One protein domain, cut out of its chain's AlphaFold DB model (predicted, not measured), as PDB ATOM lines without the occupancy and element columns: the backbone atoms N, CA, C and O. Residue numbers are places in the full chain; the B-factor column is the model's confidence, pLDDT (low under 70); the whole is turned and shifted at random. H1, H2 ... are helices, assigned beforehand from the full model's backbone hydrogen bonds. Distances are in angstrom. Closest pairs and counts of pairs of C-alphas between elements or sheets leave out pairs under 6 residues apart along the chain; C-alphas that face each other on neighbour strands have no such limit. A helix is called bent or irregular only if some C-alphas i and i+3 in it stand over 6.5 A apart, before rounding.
ATOM      1  N   LEU A  17      82.805 131.721 118.054       66.62
ATOM      2  CA  LEU A  17      82.392 130.831 119.146       66.62
ATOM      3  C   LEU A  17      81.296 129.848 118.720       66.62
ATOM      4  O   LEU A  17      81.390 128.662 119.018       66.62
ATOM      5  N   ARG A  18      80.284 130.305 117.971       68.75
ATOM      6  CA  ARG A  18      79.221 129.420 117.464       68.75
ATOM      7  C   ARG A  18      79.748 128.388 116.464       68.75
ATOM      8  O   ARG A  18      79.344 127.232 116.517       68.75
ATOM      9  N   GLU A  19      80.642 128.797 115.564       68.56
ATOM     10  CA  GLU A  19      81.277 127.899 114.588       68.56
ATOM     11  C   GLU A  19      82.144 126.837 115.277       68.56
ATOM     12  O   GLU A  19      82.028 125.653 114.960       68.56
ATOM     13  N   ALA A  20      82.935 127.245 116.273       73.19
ATOM     14  CA  ALA A  20      83.695 126.327 117.114       73.19
ATOM     15  C   ALA A  20      82.776 125.381 117.900       73.19
ATOM     16  O   ALA A  20      83.050 124.187 117.971       73.19
ATOM     17  N   GLY A  21      81.653 125.884 118.424       78.25
ATOM     18  CA  GLY A  21      80.658 125.081 119.132       78.25
ATOM     19  C   GLY A  21      80.042 123.989 118.256       78.25
ATOM     20  O   GLY A  21      79.974 122.843 118.679       78.25
ATOM     21  N   ILE A  22      79.654 124.304 117.014       79.38
ATOM     22  CA  ILE A  22      79.111 123.304 116.074       79.38
ATOM     23  C   ILE A  22      80.154 122.222 115.766       79.38
ATOM     24  O   ILE A  22      79.831 121.034 115.810       79.38
ATOM     25  N   ALA A  23      81.398 122.619 115.487       77.12
ATOM     26  CA  ALA A  23      82.485 121.675 115.235       77.12
ATOM     27  C   ALA A  23      82.747 120.777 116.455       77.12
ATOM     28  O   ALA A  23      82.856 119.560 116.319       77.12
ATOM     29  N   PHE A  24      82.776 121.362 117.654       82.69
ATOM     30  CA  PHE A  24      82.987 120.632 118.900       82.69
ATOM     31  C   PHE A  24      81.854 119.643 119.186       82.69
ATOM     32  O   PHE A  24      82.123 118.504 119.562       82.69
ATOM     33  N   THR A  25      80.598 120.031 118.953       84.44
ATOM     34  CA  THR A  25      79.443 119.135 119.089       84.44
ATOM     35  C   THR A  25      79.534 117.966 118.114       84.44
ATOM     36  O   THR A  25      79.358 116.826 118.532       84.44
ATOM     37  N   ALA A  26      79.860 118.213 116.840       82.50
ATOM     38  CA  ALA A  26      80.011 117.147 115.849       82.50
ATOM     39  C   ALA A  26      81.100 116.141 116.257       82.50
ATOM     40  O   ALA A  26      80.858 114.936 116.258       82.50
ATOM     41  N   ILE A  27      82.268 116.636 116.686       83.94
ATOM     42  CA  ILE A  27      83.363 115.796 117.193       83.94
ATOM     43  C   ILE A  27      82.916 115.012 118.432       83.94
ATOM     44  O   ILE A  27      83.142 113.808 118.517       83.94
ATOM     45  N   SER A  28      82.242 115.672 119.375       84.81
ATOM     46  CA  SER A  28      81.790 115.054 120.626       84.81
ATOM     47  C   SER A  28      80.772 113.941 120.391       84.81
ATOM     48  O   SER A  28      80.865 112.900 121.030       84.81
ATOM     49  N   VAL A  29      79.832 114.121 119.456       86.06
ATOM     50  CA  VAL A  29      78.847 113.091 119.088       86.06
ATOM     51  C   VAL A  29      79.544 111.854 118.525       86.06
ATOM     52  O   VAL A  29      79.259 110.743 118.964       86.06
ATOM     53  N   VAL A  30      80.497 112.037 117.605       86.38
ATOM     54  CA  VAL A  30      81.273 110.920 117.045       86.38
ATOM     55  C   VAL A  30      82.064 110.207 118.140       86.38
ATOM     56  O   VAL A  30      81.997 108.985 118.252       86.38
ATOM     57  N   LEU A  31      82.774 110.958 118.987       84.62
ATOM     58  CA  LEU A  31      83.551 110.386 120.086       84.62
ATOM     59  C   LEU A  31      82.671 109.639 121.090       84.62
ATOM     60  O   LEU A  31      83.070 108.576 121.553       84.62
ATOM     61  N   ALA A  32      81.480 110.150 121.407       85.56
ATOM     62  CA  ALA A  32      80.543 109.499 122.316       85.56
ATOM     63  C   ALA A  32      80.019 108.171 121.746       85.56
ATOM     64  O   ALA A  32      79.998 107.168 122.459       85.56
ATOM     65  N   LEU A  33      79.653 108.140 120.460       85.38
ATOM     66  CA  LEU A  33      79.192 106.921 119.783       85.38
ATOM     67  C   LEU A  33      80.303 105.865 119.670       85.38
ATOM     68  O   LEU A  33      80.040 104.671 119.801       85.38
ATOM     69  N   SER A  34      81.547 106.300 119.461       83.12
ATOM     70  CA  SER A  34      82.705 105.415 119.287       83.12
ATOM     71  C   SER A  34      83.475 105.119 120.581       83.12
ATOM     72  O   SER A  34      84.374 104.278 120.575       83.12
ATOM     73  N   ALA A  35      83.111 105.743 121.707       83.69
ATOM     74  CA  ALA A  35      83.770 105.567 123.004       83.69
ATOM     75  C   ALA A  35      83.923 104.098 123.452       83.69
ATOM     76  O   ALA A  35      84.998 103.744 123.951       83.69
ATOM     77  N   PRO A  36      82.923 103.210 123.262       83.38
ATOM     78  CA  PRO A  36      83.066 101.800 123.624       83.38
ATOM     79  C   PRO A  36      84.169 101.086 122.832       83.38
ATOM     80  O   PRO A  36      84.791 100.158 123.345       83.38
ATOM     81  N   TRP A  37      84.435 101.516 121.596       83.00
ATOM     82  CA  TRP A  37      85.380 100.855 120.697       83.00
ATOM     83  C   TRP A  37      86.828 101.108 121.102       83.00
ATOM     84  O   TRP A  37      87.629 100.171 121.086       83.00
ATOM     85  N   PHE A  38      87.146 102.327 121.548       81.38
ATOM     86  CA  PHE A  38      88.513 102.728 121.902       81.38
ATOM     87  C   PHE A  38      89.143 101.860 122.995       81.38
ATOM     88  O   PHE A  38      90.353 101.659 122.996       81.38
ATOM     89  N   ARG A  39      88.332 101.283 123.892       80.25
ATOM     90  CA  ARG A  39      88.810 100.369 124.945       80.25
ATOM     91  C   ARG A  39      89.353  99.046 124.403       80.25
ATOM     92  O   ARG A  39      90.108  98.374 125.090       80.25
ATOM     93  N   THR A  40      88.947  98.670 123.195       82.19
ATOM     94  CA  THR A  40      89.285  97.385 122.562       82.19
ATOM     95  C   THR A  40      90.285  97.529 121.417       82.19
ATOM     96  O   THR A  40      90.558  96.551 120.726       82.19
ATOM     97  N   PHE A  41      90.802  98.741 121.187       83.88
ATOM     98  CA  PHE A  41      91.697  99.008 120.070       83.88
ATOM     99  C   PHE A  41      93.106  98.483 120.331       83.88
ATOM    100  O   PHE A  41      93.723  98.799 121.348       83.88
ATOM    101  N   ASN A  42      93.631  97.717 119.376       83.25
ATOM    102  CA  ASN A  42      95.025  97.286 119.369       83.25
ATOM    103  C   ASN A  42      95.951  98.378 118.790       83.25
ATOM    104  O   ASN A  42      95.503  99.413 118.289       83.25
ATOM    105  N   GLN A  43      97.267  98.154 118.841       82.50
ATOM    106  CA  GLN A  43      98.261  99.126 118.366       82.50
ATOM    107  C   GLN A  43      98.072  99.516 116.887       82.50
ATOM    108  O   GLN A  43      98.235 100.683 116.535       82.50
ATOM    109  N   GLN A  44      97.701  98.568 116.021       80.38
ATOM    110  CA  GLN A  44      97.472  98.846 114.599       80.38
ATOM    111  C   GLN A  44      96.257  99.759 114.387       80.38
ATOM    112  O   GLN A  44      96.313 100.682 113.575       80.38
ATOM    113  N   GLN A  45      95.187  99.556 115.155       82.56
ATOM    114  CA  GLN A  45      93.982 100.385 115.101       82.56
ATOM    115  C   GLN A  45      94.251 101.817 115.587       82.56
ATOM    116  O   GLN A  45      93.782 102.776 114.970       82.56
ATOM    117  N   TRP A  46      95.086 101.989 116.615       84.06
ATOM    118  CA  TRP A  46      95.552 103.312 117.047       84.06
ATOM    119  C   TRP A  46      96.408 104.017 115.991       84.06
ATOM    120  O   TRP A  46      96.227 105.212 115.747       84.06
ATOM    121  N   LEU A  47      97.303 103.289 115.318       82.56
ATOM    122  CA  LEU A  47      98.096 103.837 114.216       82.56
ATOM    123  C   LEU A  47      97.218 104.239 113.023       82.56
ATOM    124  O   LEU A  47      97.458 105.282 112.417       82.56
ATOM    125  N   ALA A  48      96.190 103.451 112.698       79.69
ATOM    126  CA  ALA A  48      95.233 103.785 111.647       79.69
ATOM    127  C   ALA A  48      94.448 105.066 111.977       79.69
ATOM    128  O   ALA A  48      94.315 105.940 111.118       79.69
ATOM    129  N   LEU A  49      94.014 105.223 113.232       83.56
ATOM    130  CA  LEU A  49      93.356 106.440 113.709       83.56
ATOM    131  C   LEU A  49      94.281 107.665 113.625       83.56
ATOM    132  O   LEU A  49      93.862 108.730 113.174       83.56
ATOM    133  N   LEU A  50      95.549 107.511 114.015       85.50
ATOM    134  CA  LEU A  50      96.543 108.581 113.931       85.50
ATOM    135  C   LEU A  50      96.812 108.997 112.477       85.50
ATOM    136  O   LEU A  50      96.864 110.188 112.182       85.50
ATOM    137  N   ARG A  51      96.919 108.036 111.551       83.06
ATOM    138  CA  ARG A  51      97.043 108.319 110.110       83.06
ATOM    139  C   ARG A  51      95.833 109.082 109.584       83.06
ATOM    140  O   ARG A  51      96.010 110.094 108.916       83.06
ATOM    141  N   PHE A  52      94.623 108.653 109.940       84.00
ATOM    142  CA  PHE A  52      93.399 109.365 109.578       84.00
ATOM    143  C   PHE A  52      93.411 110.819 110.085       84.00
ATOM    144  O   PHE A  52      93.182 111.745 109.306       84.00
ATOM    145  N   ALA A  53      93.757 111.039 111.358       85.62
ATOM    146  CA  ALA A  53      93.854 112.379 111.938       85.62
ATOM    147  C   ALA A  53      94.908 113.254 111.230       85.62
ATOM    148  O   ALA A  53      94.672 114.443 110.991       85.62
ATOM    149  N   LEU A  54      96.047 112.668 110.845       87.06
ATOM    150  CA  LEU A  54      97.064 113.349 110.043       87.06
ATOM    151  C   LEU A  54      96.525 113.723 108.658       87.06
ATOM    152  O   LEU A  54      96.710 114.860 108.239       87.06
ATOM    153  N   CYS A  55      95.806 112.836 107.968       86.75
ATOM    154  CA  CYS A  55      95.228 113.121 106.649       86.75
ATOM    155  C   CYS A  55      94.209 114.268 106.683       86.75
ATOM    156  O   CYS A  55      94.261 115.155 105.830       86.75
ATOM    157  N   VAL A  56      93.330 114.292 107.689       87.88
ATOM    158  CA  VAL A  56      92.392 115.405 107.916       87.88
ATOM    159  C   VAL A  56      93.163 116.706 108.167       87.88
ATOM    160  O   VAL A  56      92.873 117.735 107.555       87.88
ATOM    161  N   SER A  57      94.201 116.655 109.006       88.62
ATOM    162  CA  SER A  57      95.041 117.819 109.319       88.62
ATOM    163  C   SER A  57      95.791 118.346 108.091       88.62
ATOM    164  O   SER A  57      95.844 119.555 107.876       88.62
ATOM    165  N   VAL A  58      96.323 117.457 107.247       89.50
ATOM    166  CA  VAL A  58      96.995 117.811 105.988       89.50
ATOM    167  C   VAL A  58      96.004 118.407 104.990       89.50
ATOM    168  O   VAL A  58      96.327 119.411 104.363       89.50
ATOM    169  N   GLY A  59      94.789 117.863 104.871       86.38
ATOM    170  CA  GLY A  59      93.737 118.441 104.028       86.38
ATOM    171  C   GLY A  59      93.366 119.865 104.453       86.38
ATOM    172  O   GLY A  59      93.291 120.769 103.617       86.38
ATOM    173  N   ALA A  60      93.220 120.092 105.762       86.69
ATOM    174  CA  ALA A  60      92.983 121.423 106.316       86.69
ATOM    175  C   ALA A  60      94.177 122.369 106.102       86.69
ATOM    176  O   ALA A  60      93.999 123.501 105.650       86.69
ATOM    177  N   GLY A  61      95.399 121.908 106.374       88.19
ATOM    178  CA  GLY A  61      96.624 122.679 106.161       88.19
ATOM    179  C   GLY A  61      96.819 123.069 104.695       88.19
ATOM    180  O   GLY A  61      97.054 124.236 104.394       88.19
ATOM    181  N   GLY A  62      96.634 122.122 103.772       87.75
ATOM    182  CA  GLY A  62      96.708 122.353 102.329       87.75
ATOM    183  C   GLY A  62      95.683 123.381 101.854       87.75
ATOM    184  O   GLY A  62      96.022 124.271 101.074       87.75
ATOM    185  N   TYR A  63      94.462 123.333 102.391       87.31
ATOM    186  CA  TYR A  63      93.465 124.371 102.153       87.31
ATOM    187  C   TYR A  63      93.966 125.757 102.589       87.31
ATOM    188  O   TYR A  63      93.950 126.686 101.784       87.31
ATOM    189  N   TYR A  64      94.445 125.916 103.827       86.12
ATOM    190  CA  TYR A  64      94.889 127.224 104.324       86.12
ATOM    191  C   TYR A  64      96.119 127.759 103.580       86.12
ATOM    192  O   TYR A  64      96.174 128.954 103.292       86.12
ATOM    193  N   LEU A  65      97.068 126.892 103.221       86.62
ATOM    194  CA  LEU A  65      98.269 127.277 102.474       86.62
ATOM    195  C   LEU A  65      97.931 127.762 101.058       86.62
ATOM    196  O   LEU A  65      98.360 128.844 100.644       86.62
ATOM    197  N   LEU A  66      97.128 126.988 100.323       84.88
ATOM    198  CA  LEU A  66      96.771 127.317  98.943       84.88
ATOM    199  C   LEU A  66      95.802 128.498  98.871       84.88
ATOM    200  O   LEU A  66      95.927 129.347  97.994       84.88
ATOM    201  N   MET A  67      94.842 128.570  99.793       81.00
ATOM    202  CA  MET A  67      93.726 129.512  99.683       81.00
ATOM    203  C   MET A  67      93.920 130.784 100.500       81.00
ATOM    204  O   MET A  67      93.424 131.835 100.098       81.00
ATOM    205  N   GLY A  68      94.673 130.732 101.601       75.31
ATOM    206  CA  GLY A  68      95.024 131.925 102.373       75.31
ATOM    207  C   GLY A  68      95.895 132.889 101.568       75.31
ATOM    208  O   GLY A  68      95.613 134.084 101.518       75.31
ATOM    209  N   SER A  69      96.898 132.356 100.863       78.38
ATOM    210  CA  SER A  69      97.797 133.150 100.016       78.38
ATOM    211  C   SER A  69      97.075 133.803  98.832       78.38
ATOM    212  O   SER A  69      97.326 134.968  98.524       78.38
ATOM    213  N   GLN A  70      96.136 133.091  98.197       81.06
ATOM    214  CA  GLN A  70      95.311 133.656  97.128       81.06
ATOM    215  C   GLN A  70      94.419 134.788  97.633       81.06
ATOM    216  O   GLN A  70      94.415 135.859  97.035       81.06
ATOM    217  N   LEU A  71      93.710 134.589  98.748       77.62
ATOM    218  CA  LEU A  71      92.811 135.608  99.288       77.62
ATOM    219  C   LEU A  71      93.554 136.902  99.628       77.62
ATOM    220  O   LEU A  71      93.052 137.986  99.344       77.62
ATOM    221  N   GLN A  72      94.748 136.794 100.214       78.94
ATOM    222  CA  GLN A  72      95.547 137.964 100.554       78.94
ATOM    223  C   GLN A  72      95.951 138.755  99.303       78.94
ATOM    224  O   GLN A  72      95.723 139.961  99.255       78.94
ATOM    225  N   ARG A  73      96.434 138.075  98.256       83.56
ATOM    226  CA  ARG A  73      96.765 138.716  96.972       83.56
ATOM    227  C   ARG A  73      95.548 139.384  96.331       83.56
ATOM    228  O   ARG A  73      95.645 140.511  95.861       83.56
ATOM    229  N   THR A  74      94.397 138.714  96.347       84.25
ATOM    230  CA  THR A  74      93.124 139.252  95.843       84.25
ATOM    231  C   THR A  74      92.728 140.532  96.586       84.25
ATOM    232  O   THR A  74      92.320 141.505  95.958       84.25
ATOM    233  N   LEU A  75      92.861 140.559  97.917       82.44
ATOM    234  CA  LEU A  75      92.539 141.737  98.729       82.44
ATOM    235  C   LEU A  75      93.520 142.893  98.498       82.44
ATOM    236  O   LEU A  75      93.089 144.041  98.435       82.44
ATOM    237  N   GLU A  76      94.810 142.595  98.340       85.00
ATOM    238  CA  GLU A  76      95.837 143.590  98.009       85.00
ATOM    239  C   GLU A  76      95.579 144.224  96.632       85.00
ATOM    240  O   GLU A  76      95.667 145.440  96.487       85.00
ATOM    241  N   GLN A  77      95.185 143.425  95.634       86.50
ATOM    242  CA  GLN A  77      94.848 143.918  94.293       86.50
ATOM    243  C   GLN A  77      93.552 144.735  94.266       86.50
ATOM    244  O   GLN A  77      93.466 145.736  93.554       86.50
ATOM    245  N   ALA A  78      92.545 144.326  95.038       84.00
ATOM    246  CA  ALA A  78      91.230 144.955  95.006       84.00
ATOM    247  C   ALA A  78      91.223 146.392  95.546       84.00
ATOM    248  O   ALA A  78      90.389 147.191  95.122       84.00
ATOM    249  N   GLY A  79      92.156 146.741  96.434       86.19
ATOM    250  CA  GLY A  79      92.194 148.057  97.073       86.19
ATOM    251  C   GLY A  79      91.160 148.189  98.194       86.19
ATOM    252  O   GLY A  79      90.667 147.193  98.742       86.19
ATOM    253  N   SER A  89      69.326 136.162 102.181       66.62
ATOM    254  CA  SER A  89      69.436 134.698 102.286       66.62
ATOM    255  C   SER A  89      70.787 134.176 102.793       66.62
ATOM    256  O   SER A  89      70.924 132.968 102.990       66.62
ATOM    257  N   ALA A  90      71.787 135.040 103.009       69.62
ATOM    258  CA  ALA A  90      73.140 134.592 103.352       69.62
ATOM    259  C   ALA A  90      73.197 133.844 104.691       69.62
ATOM    260  O   ALA A  90      73.901 132.845 104.804       69.62
ATOM    261  N   ALA A  91      72.424 134.273 105.694       72.38
ATOM    262  CA  ALA A  91      72.429 133.636 107.013       72.38
ATOM    263  C   ALA A  91      71.904 132.190 106.968       72.38
ATOM    264  O   ALA A  91      72.515 131.295 107.550       72.38
ATOM    265  N   VAL A  92      70.809 131.951 106.238       78.12
ATOM    266  CA  VAL A  92      70.206 130.614 106.102       78.12
ATOM    267  C   VAL A  92      71.129 129.686 105.316       78.12
ATOM    268  O   VAL A  92      71.414 128.585 105.778       78.12
ATOM    269  N   LYS A  93      71.669 130.148 104.177       78.81
ATOM    270  CA  LYS A  93      72.642 129.380 103.382       78.81
ATOM    271  C   LYS A  93      73.888 129.028 104.195       78.81
ATOM    272  O   LYS A  93      74.353 127.895 104.134       78.81
ATOM    273  N   LYS A  94      74.394 129.975 104.991       80.50
ATOM    274  CA  LYS A  94      75.541 129.764 105.878       80.50
ATOM    275  C   LYS A  94      75.254 128.691 106.929       80.50
ATOM    276  O   LYS A  94      76.069 127.794 107.109       80.50
ATOM    277  N   ILE A  95      74.105 128.758 107.605       83.50
ATOM    278  CA  ILE A  95      73.720 127.757 108.615       83.50
ATOM    279  C   ILE A  95      73.534 126.380 107.966       83.50
ATOM    280  O   ILE A  95      74.054 125.395 108.480       83.50
ATOM    281  N   ALA A  96      72.850 126.310 106.822       85.56
ATOM    282  CA  ALA A  96      72.661 125.062 106.089       85.56
ATOM    283  C   ALA A  96      74.002 124.446 105.660       85.56
ATOM    284  O   ALA A  96      74.222 123.260 105.884       85.56
ATOM    285  N   ALA A  97      74.930 125.251 105.131       86.06
ATOM    286  CA  ALA A  97      76.272 124.797 104.771       86.06
ATOM    287  C   ALA A  97      77.065 124.294 105.988       86.06
ATOM    288  O   ALA A  97      77.737 123.271 105.894       86.06
ATOM    289  N   GLN A  98      76.956 124.969 107.138       85.62
ATOM    290  CA  GLN A  98      77.589 124.538 108.389       85.62
ATOM    291  C   GLN A  98      77.049 123.201 108.884       85.62
ATOM    292  O   GLN A  98      77.840 122.331 109.234       85.62
ATOM    293  N   LEU A  99      75.726 123.027 108.891       87.50
ATOM    294  CA  LEU A  99      75.092 121.774 109.302       87.50
ATOM    295  C   LEU A  99      75.415 120.636 108.332       87.50
ATOM    296  O   LEU A  99      75.757 119.545 108.775       87.50
ATOM    297  N   PHE A 100      75.370 120.900 107.026       88.75
ATOM    298  CA  PHE A 100      75.743 119.937 105.990       88.75
ATOM    299  C   PHE A 100      77.194 119.480 106.146       88.75
ATOM    300  O   PHE A 100      77.465 118.284 106.202       88.75
ATOM    301  N   CYS A 101      78.124 120.423 106.312       89.25
ATOM    302  CA  CYS A 101      79.521 120.112 106.588       89.25
ATOM    303  C   CYS A 101      79.656 119.317 107.897       89.25
ATOM    304  O   CYS A 101      80.243 118.244 107.899       89.25
ATOM    305  N   ALA A 102      79.061 119.766 109.001       86.12
ATOM    306  CA  ALA A 102      79.128 119.039 110.269       86.12
ATOM    307  C   ALA A 102      78.606 117.594 110.155       86.12
ATOM    308  O   ALA A 102      79.227 116.678 110.690       86.12
ATOM    309  N   ALA A 103      77.513 117.379 109.416       87.25
ATOM    310  CA  ALA A 103      76.928 116.061 109.191       87.25
ATOM    311  C   ALA A 103      77.836 115.149 108.352       87.25
ATOM    312  O   ALA A 103      78.074 114.012 108.754       87.25
ATOM    313  N   ILE A 104      78.382 115.636 107.231       88.94
ATOM    314  CA  ILE A 104      79.297 114.832 106.402       88.94
ATOM    315  C   ILE A 104      80.573 114.512 107.181       88.94
ATOM    316  O   ILE A 104      81.025 113.374 107.150       88.94
ATOM    317  N   PHE A 105      81.122 115.465 107.941       87.38
ATOM    318  CA  PHE A 105      82.278 115.204 108.805       87.38
ATOM    319  C   PHE A 105      81.996 114.121 109.830       87.38
ATOM    320  O   PHE A 105      82.751 113.157 109.923       87.38
ATOM    321  N   ALA A 106      80.886 114.246 110.560       86.69
ATOM    322  CA  ALA A 106      80.507 113.256 111.552       86.69
ATOM    323  C   ALA A 106      80.318 111.870 110.921       86.69
ATOM    324  O   ALA A 106      80.819 110.879 111.450       86.69
ATOM    325  N   PHE A 107      79.660 111.809 109.760       87.00
ATOM    326  CA  PHE A 107      79.450 110.574 109.014       87.00
ATOM    327  C   PHE A 107      80.767 109.943 108.544       87.00
ATOM    328  O   PHE A 107      80.990 108.762 108.790       87.00
ATOM    329  N   THR A 108      81.669 110.714 107.931       85.56
ATOM    330  CA  THR A 108      82.975 110.217 107.474       85.56
ATOM    331  C   THR A 108      83.842 109.757 108.643       85.56
ATOM    332  O   THR A 108      84.424 108.677 108.576       85.56
ATOM    333  N   CYS A 109      83.890 110.512 109.745       85.31
ATOM    334  CA  CYS A 109      84.614 110.080 110.941       85.31
ATOM    335  C   CYS A 109      84.029 108.787 111.521       85.31
ATOM    336  O   CYS A 109      84.784 107.891 111.885       85.31
ATOM    337  N   PHE A 110      82.702 108.660 111.578       85.44
ATOM    338  CA  PHE A 110      82.050 107.438 112.041       85.44
ATOM    339  C   PHE A 110      82.348 106.244 111.123       85.44
ATOM    340  O   PHE A 110      82.702 105.174 111.615       85.44
ATOM    341  N   GLN A 111      82.256 106.426 109.802       84.69
ATOM    342  CA  GLN A 111      82.553 105.389 108.812       84.69
ATOM    343  C   GLN A 111      83.999 104.891 108.936       84.69
ATOM    344  O   GLN A 111      84.227 103.682 108.953       84.69
ATOM    345  N   GLU A 112      84.966 105.800 109.065       82.94
ATOM    346  CA  GLU A 112      86.379 105.438 109.229       82.94
ATOM    347  C   GLU A 112      86.640 104.747 110.571       82.94
ATOM    348  O   GLU A 112      87.321 103.725 110.617       82.94
ATOM    349  N   LEU A 113      86.039 105.222 111.665       83.56
ATOM    350  CA  LEU A 113      86.141 104.557 112.969       83.56
ATOM    351  C   LEU A 113      85.539 103.147 112.944       83.56
ATOM    352  O   LEU A 113      86.119 102.217 113.508       83.56
ATOM    353  N   TYR A 114      84.410 102.973 112.260       83.12
ATOM    354  CA  TYR A 114      83.778 101.674 112.071       83.12
ATOM    355  C   TYR A 114      84.645 100.740 111.215       83.12
ATOM    356  O   TYR A 114      84.843  99.578 111.566       83.12
ATOM    357  N   LYS A 115      85.252 101.254 110.140       80.69
ATOM    358  CA  LYS A 115      86.208 100.507 109.314       80.69
ATOM    359  C   LYS A 115      87.439 100.079 110.117       80.69
ATOM    360  O   LYS A 115      87.815  98.912 110.067       80.69
ATOM    361  N   ILE A 116      88.038 100.981 110.899       79.38
ATOM    362  CA  ILE A 116      89.178 100.679 111.785       79.38
ATOM    363  C   ILE A 116      88.798  99.595 112.798       79.38
ATOM    364  O   ILE A 116      89.585  98.685 113.056       79.38
ATOM    365  N   ARG A 117      87.576  99.647 113.338       79.75
ATOM    366  CA  ARG A 117      87.066  98.613 114.241       79.75
ATOM    367  C   ARG A 117      86.971  97.242 113.563       79.75
ATOM    368  O   ARG A 117      87.271  96.244 114.216       79.75
ATOM    369  N   LEU A 118      86.561  97.196 112.295       78.00
ATOM    370  CA  LEU A 118      86.432  95.967 111.503       78.00
ATOM    371  C   LEU A 118      87.762  95.438 110.947       78.00
ATOM    372  O   LEU A 118      87.849  94.251 110.641       78.00
ATOM    373  N   LEU A 119      88.789  96.285 110.830       70.12
ATOM    374  CA  LEU A 119      90.163  95.905 110.491       70.12
ATOM    375  C   LEU A 119      90.758  95.070 111.638       70.12
ATOM    376  O   LEU A 119      91.475  95.559 112.510       70.12
ATOM    377  N   GLY A 120      90.384  93.793 111.664       56.34
ATOM    378  CA  GLY A 120      90.738  92.797 112.668       56.34
ATOM    379  C   GLY A 120      92.154  92.244 112.518       56.34
ATOM    380  O   GLY A 120      92.321  91.033 112.587       56.34
ATOM    381  N   SER A 121      93.157  93.125 112.418       55.97
ATOM    382  CA  SER A 121      94.602  92.854 112.242       55.97
ATOM    383  C   SER A 121      95.052  92.527 110.809       55.97
ATOM    384  O   SER A 121      94.460  91.702 110.125       55.97
ATOM    385  N   ASP A 122      96.133  93.202 110.405       53.56
ATOM    386  CA  ASP A 122      96.945  93.028 109.191       53.56
ATOM    387  C   ASP A 122      96.332  93.455 107.844       53.56
ATOM    388  O   ASP A 122      95.727  92.689 107.101       53.56
ATOM    389  N   LEU A 123      96.618  94.707 107.464       55.50
ATOM    390  CA  LEU A 123      96.649  95.108 106.054       55.50
ATOM    391  C   LEU A 123      97.924  94.524 105.415       55.50
ATOM    392  O   LEU A 123      99.022  94.894 105.843       55.50
ATOM    393  N   PRO A 124      97.827  93.643 104.401       57.06
ATOM    394  CA  PRO A 124      99.008  93.076 103.765       57.06
ATOM    395  C   PRO A 124      99.854  94.178 103.115       57.06
ATOM    396  O   PRO A 124      99.338  95.039 102.400       57.06
ATOM    397  N   ALA A 125     101.171  94.131 103.334       56.31
ATOM    398  CA  ALA A 125     102.137  95.146 102.896       56.31
ATOM    399  C   ALA A 125     102.146  95.419 101.373       56.31
ATOM    400  O   ALA A 125     102.660  96.443 100.937       56.31
ATOM    401  N   GLY A 126     101.544  94.547 100.556       54.94
ATOM    402  CA  GLY A 126     101.349  94.763  99.116       54.94
ATOM    403  C   GLY A 126     100.234  95.755  98.752       54.94
ATOM    404  O   GLY A 126     100.112  96.128  97.591       54.94
ATOM    405  N   MET A 127      99.427  96.206  99.718       57.56
ATOM    406  CA  MET A 127      98.306  97.129  99.491       57.56
ATOM    407  C   MET A 127      98.650  98.604  99.732       57.56
ATOM    408  O   MET A 127      97.741  99.422  99.758       57.56
ATOM    409  N   VAL A 128      99.924  98.984  99.884       58.09
ATOM    410  CA  VAL A 128     100.331 100.368 100.223       58.09
ATOM    411  C   VAL A 128      99.720 101.416  99.283       58.09
ATOM    412  O   VAL A 128      99.290 102.471  99.745       58.09
ATOM    413  N   THR A 129      99.604 101.126  97.985       59.97
ATOM    414  CA  THR A 129      98.941 101.997  96.999       59.97
ATOM    415  C   THR A 129      97.431 102.095  97.215       59.97
ATOM    416  O   THR A 129      96.881 103.189  97.149       59.97
ATOM    417  N   LEU A 130      96.762 100.983  97.531       61.91
ATOM    418  CA  LEU A 130      95.343 100.965  97.904       61.91
ATOM    419  C   LEU A 130      95.110 101.732  99.210       61.91
ATOM    420  O   LEU A 130      94.219 102.570  99.275       61.91
ATOM    421  N   THR A 131      95.974 101.546 100.210       63.62
ATOM    422  CA  THR A 131      95.913 102.282 101.476       63.62
ATOM    423  C   THR A 131      96.163 103.782 101.270       63.62
ATOM    424  O   THR A 131      95.499 104.606 101.888       63.62
ATOM    425  N   ALA A 132      97.077 104.168 100.372       65.25
ATOM    426  CA  ALA A 132      97.316 105.571 100.033       65.25
ATOM    427  C   ALA A 132      96.108 106.214  99.333       65.25
ATOM    428  O   ALA A 132      95.739 107.334  99.680       65.25
ATOM    429  N   ILE A 133      95.465 105.503  98.396       68.00
ATOM    430  CA  ILE A 133      94.244 105.962  97.714       68.00
ATOM    431  C   ILE A 133      93.097 106.150  98.712       68.00
ATOM    432  O   ILE A 133      92.379 107.146  98.640       68.00
ATOM    433  N   GLU A 134      92.954 105.251  99.686       70.25
ATOM    434  CA  GLU A 134      91.934 105.377 100.733       70.25
ATOM    435  C   GLU A 134      92.099 106.655 101.568       70.25
ATOM    436  O   GLU A 134      91.109 107.286 101.932       70.25
ATOM    437  N   TYR A 135      93.334 107.107 101.802       73.00
ATOM    438  CA  TYR A 135      93.608 108.346 102.536       73.00
ATOM    439  C   TYR A 135      93.436 109.634 101.709       73.00
ATOM    440  O   TYR A 135      93.364 110.726 102.284       73.00
ATOM    441  N   ILE A 136      93.296 109.538 100.382       79.38
ATOM    442  CA  ILE A 136      92.943 110.687  99.528       79.38
ATOM    443  C   ILE A 136      91.522 111.161  99.842       79.38
ATOM    444  O   ILE A 136      91.255 112.365  99.822       79.38
ATOM    445  N   PHE A 137      90.607 110.246 100.170       80.75
ATOM    446  CA  PHE A 137      89.215 110.588 100.448       80.75
ATOM    447  C   PHE A 137      89.056 111.556 101.636       80.75
ATOM    448  O   PHE A 137      88.538 112.652 101.418       80.75
ATOM    449  N   PRO A 138      89.547 111.268 102.859       81.31
ATOM    450  CA  PRO A 138      89.422 112.202 103.980       81.31
ATOM    451  C   PRO A 138      90.177 113.518 103.750       81.31
ATOM    452  O   PRO A 138      89.718 114.574 104.190       81.31
ATOM    453  N   LEU A 139      91.295 113.485 103.018       85.00
ATOM    454  CA  LEU A 139      92.056 114.681 102.657       85.00
ATOM    455  C   LEU A 139      91.248 115.597 101.726       85.00
ATOM    456  O   LEU A 139      91.058 116.780 102.020       85.00
ATOM    457  N   THR A 140      90.749 115.053 100.613       85.12
ATOM    458  CA  THR A 140      89.964 115.804  99.618       85.12
ATOM    459  C   THR A 140      88.630 116.265 100.188       85.12
ATOM    460  O   THR A 140      88.230 117.403  99.958       85.12
ATOM    461  N   MET A 141      87.978 115.430 100.993       87.88
ATOM    462  CA  MET A 141      86.743 115.761 101.692       87.88
ATOM    463  C   MET A 141      86.951 116.945 102.642       87.88
ATOM    464  O   MET A 141      86.254 117.951 102.504       87.88
ATOM    465  N   THR A 142      87.967 116.906 103.512       87.69
ATOM    466  CA  THR A 142      88.264 118.017 104.435       87.69
ATOM    467  C   THR A 142      88.543 119.317 103.676       87.69
ATOM    468  O   THR A 142      88.026 120.378 104.033       87.69
ATOM    469  N   TYR A 143      89.307 119.238 102.585       87.88
ATOM    470  CA  TYR A 143      89.564 120.383 101.714       87.88
ATOM    471  C   TYR A 143      88.267 120.962 101.119       87.88
ATOM    472  O   TYR A 143      88.028 122.170 101.203       87.88
ATOM    473  N   GLN A 144      87.406 120.113 100.547       87.56
ATOM    474  CA  GLN A 144      86.148 120.531  99.917       87.56
ATOM    475  C   GLN A 144      85.160 121.117 100.926       87.56
ATOM    476  O   GLN A 144      84.495 122.107 100.637       87.56
ATOM    477  N   MET A 145      85.089 120.569 102.136       88.56
ATOM    478  CA  MET A 145      84.258 121.128 103.199       88.56
ATOM    479  C   MET A 145      84.672 122.546 103.575       88.56
ATOM    480  O   MET A 145      83.826 123.434 103.665       88.56
ATOM    481  N   LEU A 146      85.971 122.772 103.790       86.88
ATOM    482  CA  LEU A 146      86.486 124.103 104.105       86.88
ATOM    483  C   LEU A 146      86.230 125.071 102.949       86.88
ATOM    484  O   LEU A 146      85.854 126.222 103.176       86.88
ATOM    485  N   PHE A 147      86.342 124.587 101.711       85.50
ATOM    486  CA  PHE A 147      85.981 125.343 100.519       85.50
ATOM    487  C   PHE A 147      84.495 125.730 100.491       85.50
ATOM    488  O   PHE A 147      84.184 126.912 100.338       85.50
ATOM    489  N   ILE A 148      83.578 124.785 100.722       86.69
ATOM    490  CA  ILE A 148      82.127 125.031 100.792       86.69
ATOM    491  C   ILE A 148      81.791 126.014 101.920       86.69
ATOM    492  O   ILE A 148      81.016 126.951 101.718       86.69
ATOM    493  N   LEU A 149      82.387 125.837 103.103       83.31
ATOM    494  CA  LEU A 149      82.182 126.731 104.241       83.31
ATOM    495  C   LEU A 149      82.624 128.158 103.920       83.31
ATOM    496  O   LEU A 149      81.911 129.100 104.262       83.31
ATOM    497  N   GLU A 150      83.753 128.336 103.244       80.94
ATOM    498  CA  GLU A 150      84.218 129.661 102.839       80.94
ATOM    499  C   GLU A 150      83.329 130.279 101.762       80.94
ATOM    500  O   GLU A 150      82.950 131.444 101.879       80.94
ATOM    501  N   LEU A 151      82.921 129.502 100.753       80.31
ATOM    502  CA  LEU A 151      81.966 129.966  99.747       80.31
ATOM    503  C   LEU A 151      80.647 130.402 100.392       80.31
ATOM    504  O   LEU A 151      80.106 131.444 100.032       80.31
ATOM    505  N   SER A 152      80.169 129.682 101.410       78.31
ATOM    506  CA  SER A 152      78.953 130.049 102.150       78.31
ATOM    507  C   SER A 152      79.082 131.359 102.943       78.31
ATOM    508  O   SER A 152      78.075 131.990 103.267       78.31
ATOM    509  N   LYS A 153      80.316 131.774 103.264       72.50
ATOM    510  CA  LYS A 153      80.632 133.049 103.928       72.50
ATOM    511  C   LYS A 153      80.909 134.170 102.934       72.50
ATOM    512  O   LYS A 153      80.902 135.337 103.331       72.50
ATOM    513  N   SER A 154      81.193 133.830 101.681       72.94
ATOM    514  CA  SER A 154      81.566 134.815 100.683       72.94
ATOM    515  C   SER A 154      80.388 135.739 100.385       72.94
ATOM    516  O   SER A 154      79.275 135.309 100.094       72.94
ATOM    517  N   LYS A 155      80.642 137.036 100.530       81.38
ATOM    518  CA  LYS A 155      79.727 138.103 100.137       81.38
ATOM    519  C   LYS A 155      80.346 138.816  98.953       81.38
ATOM    520  O   LYS A 155      81.572 138.925  98.894       81.38
ATOM    521  N   THR A 156      79.512 139.350  98.073       85.38
ATOM    522  CA  THR A 156      79.997 140.269  97.047       85.38
ATOM    523  C   THR A 156      80.484 141.553  97.709       85.38
ATOM    524  O   THR A 156      79.766 142.171  98.501       85.38
TER     525      THR A 156
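This is residues 17 to 79 and 89 to 156 of the 229 residues of an uncharacterized protein of Blastopirellula marina (UniProt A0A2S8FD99). Four long helices lie in two loose layers: H1 and H2 make one layer and stand apart from each other, and H3 and H4 make the other, a helical hairpin. H1 lies nearly lengthwise on H3, H2 crosses H4 at a slant, and the far end of H2, residues 68 to 78, sticks out past the other helices. The printed part has 131 residues, with H1, H2, H3 and H4 in that order and no named strand; the class is all helix. The whole is loose and elongated, with a radius of gyration of the C-alphas of 17.5 A and spans of 57 by 31 by 19 A.

H1, residues 17 to 38, touches H3, residues 90 to 118, at a shallow tilt of 17 degrees, the same way; their closest C-alphas, those of Ala 26 and Ala 106, are 5.8 A apart. H1 is apart from H2, residues 43 to 78, and from H4, residues 125 to 153. H2 touches H4 with residues 52 to 63 alone, at a steep tilt of 40 degrees, the same way; the closest C-alphas, those of Gly 59 and Leu 139, are 4.3 A apart. With residues 45 to 49 alone H2 touches H3, at a shallow tilt of 26 degrees, opposite ways; the C-alphas of Gln 45 and Ile 116 come closest, at 5.8 A. H3 and H4 form a hairpin and touch at a shallow tilt of 16 degrees, opposite ways, closest at the C-alphas of Lys 94 and Ser 152, 5.1 A apart. H3 is the hub, touching 3 helices, and H2, H3 and H4 are an up and down bundle, each running against the one before it. In H3 every O i to N i+4 pair is within hydrogen-bond range; in H1 15 of 18 are, in H2 30 of 32 and in H4 20 of 25.

H1 begins at C-alpha 17 at (82.392, 130.831, 119.146) and measures 28.9 A from first to last C-alpha. It has a kink of 40 degrees near residue 32 and is irregular, with C-alphas 33 and 36 7.5 A apart. H2, 51.9 A long, ends at C-alpha 78 at (91.230, 144.955, 95.006). H3 measures 41.7 A. H4, 43.6 A long, has a kink of 26 degrees near residue 132 and is irregular, with C-alphas 126 and 129 7.9 A apart; it ends at C-alpha 153 at (80.632, 133.049, 103.928).

The two C-alphas farthest apart, those of Gly 79 and Gly 120, are 57.4 A apart. Residues 80 to 88 are not printed, and C-alphas 79 and 89 are 26.9 A apart across this cut, in the link from H2 to H3. The link from H1 to H2 is tight and that from H3 to H4 is short. Residues 124 to 130, of which 125 to 130 belong to H4, stand free. The mean pLDDT of the printed part is 80.0; residues 17 to 19, 89 to 90 and 120 to 133 of the model are under 70.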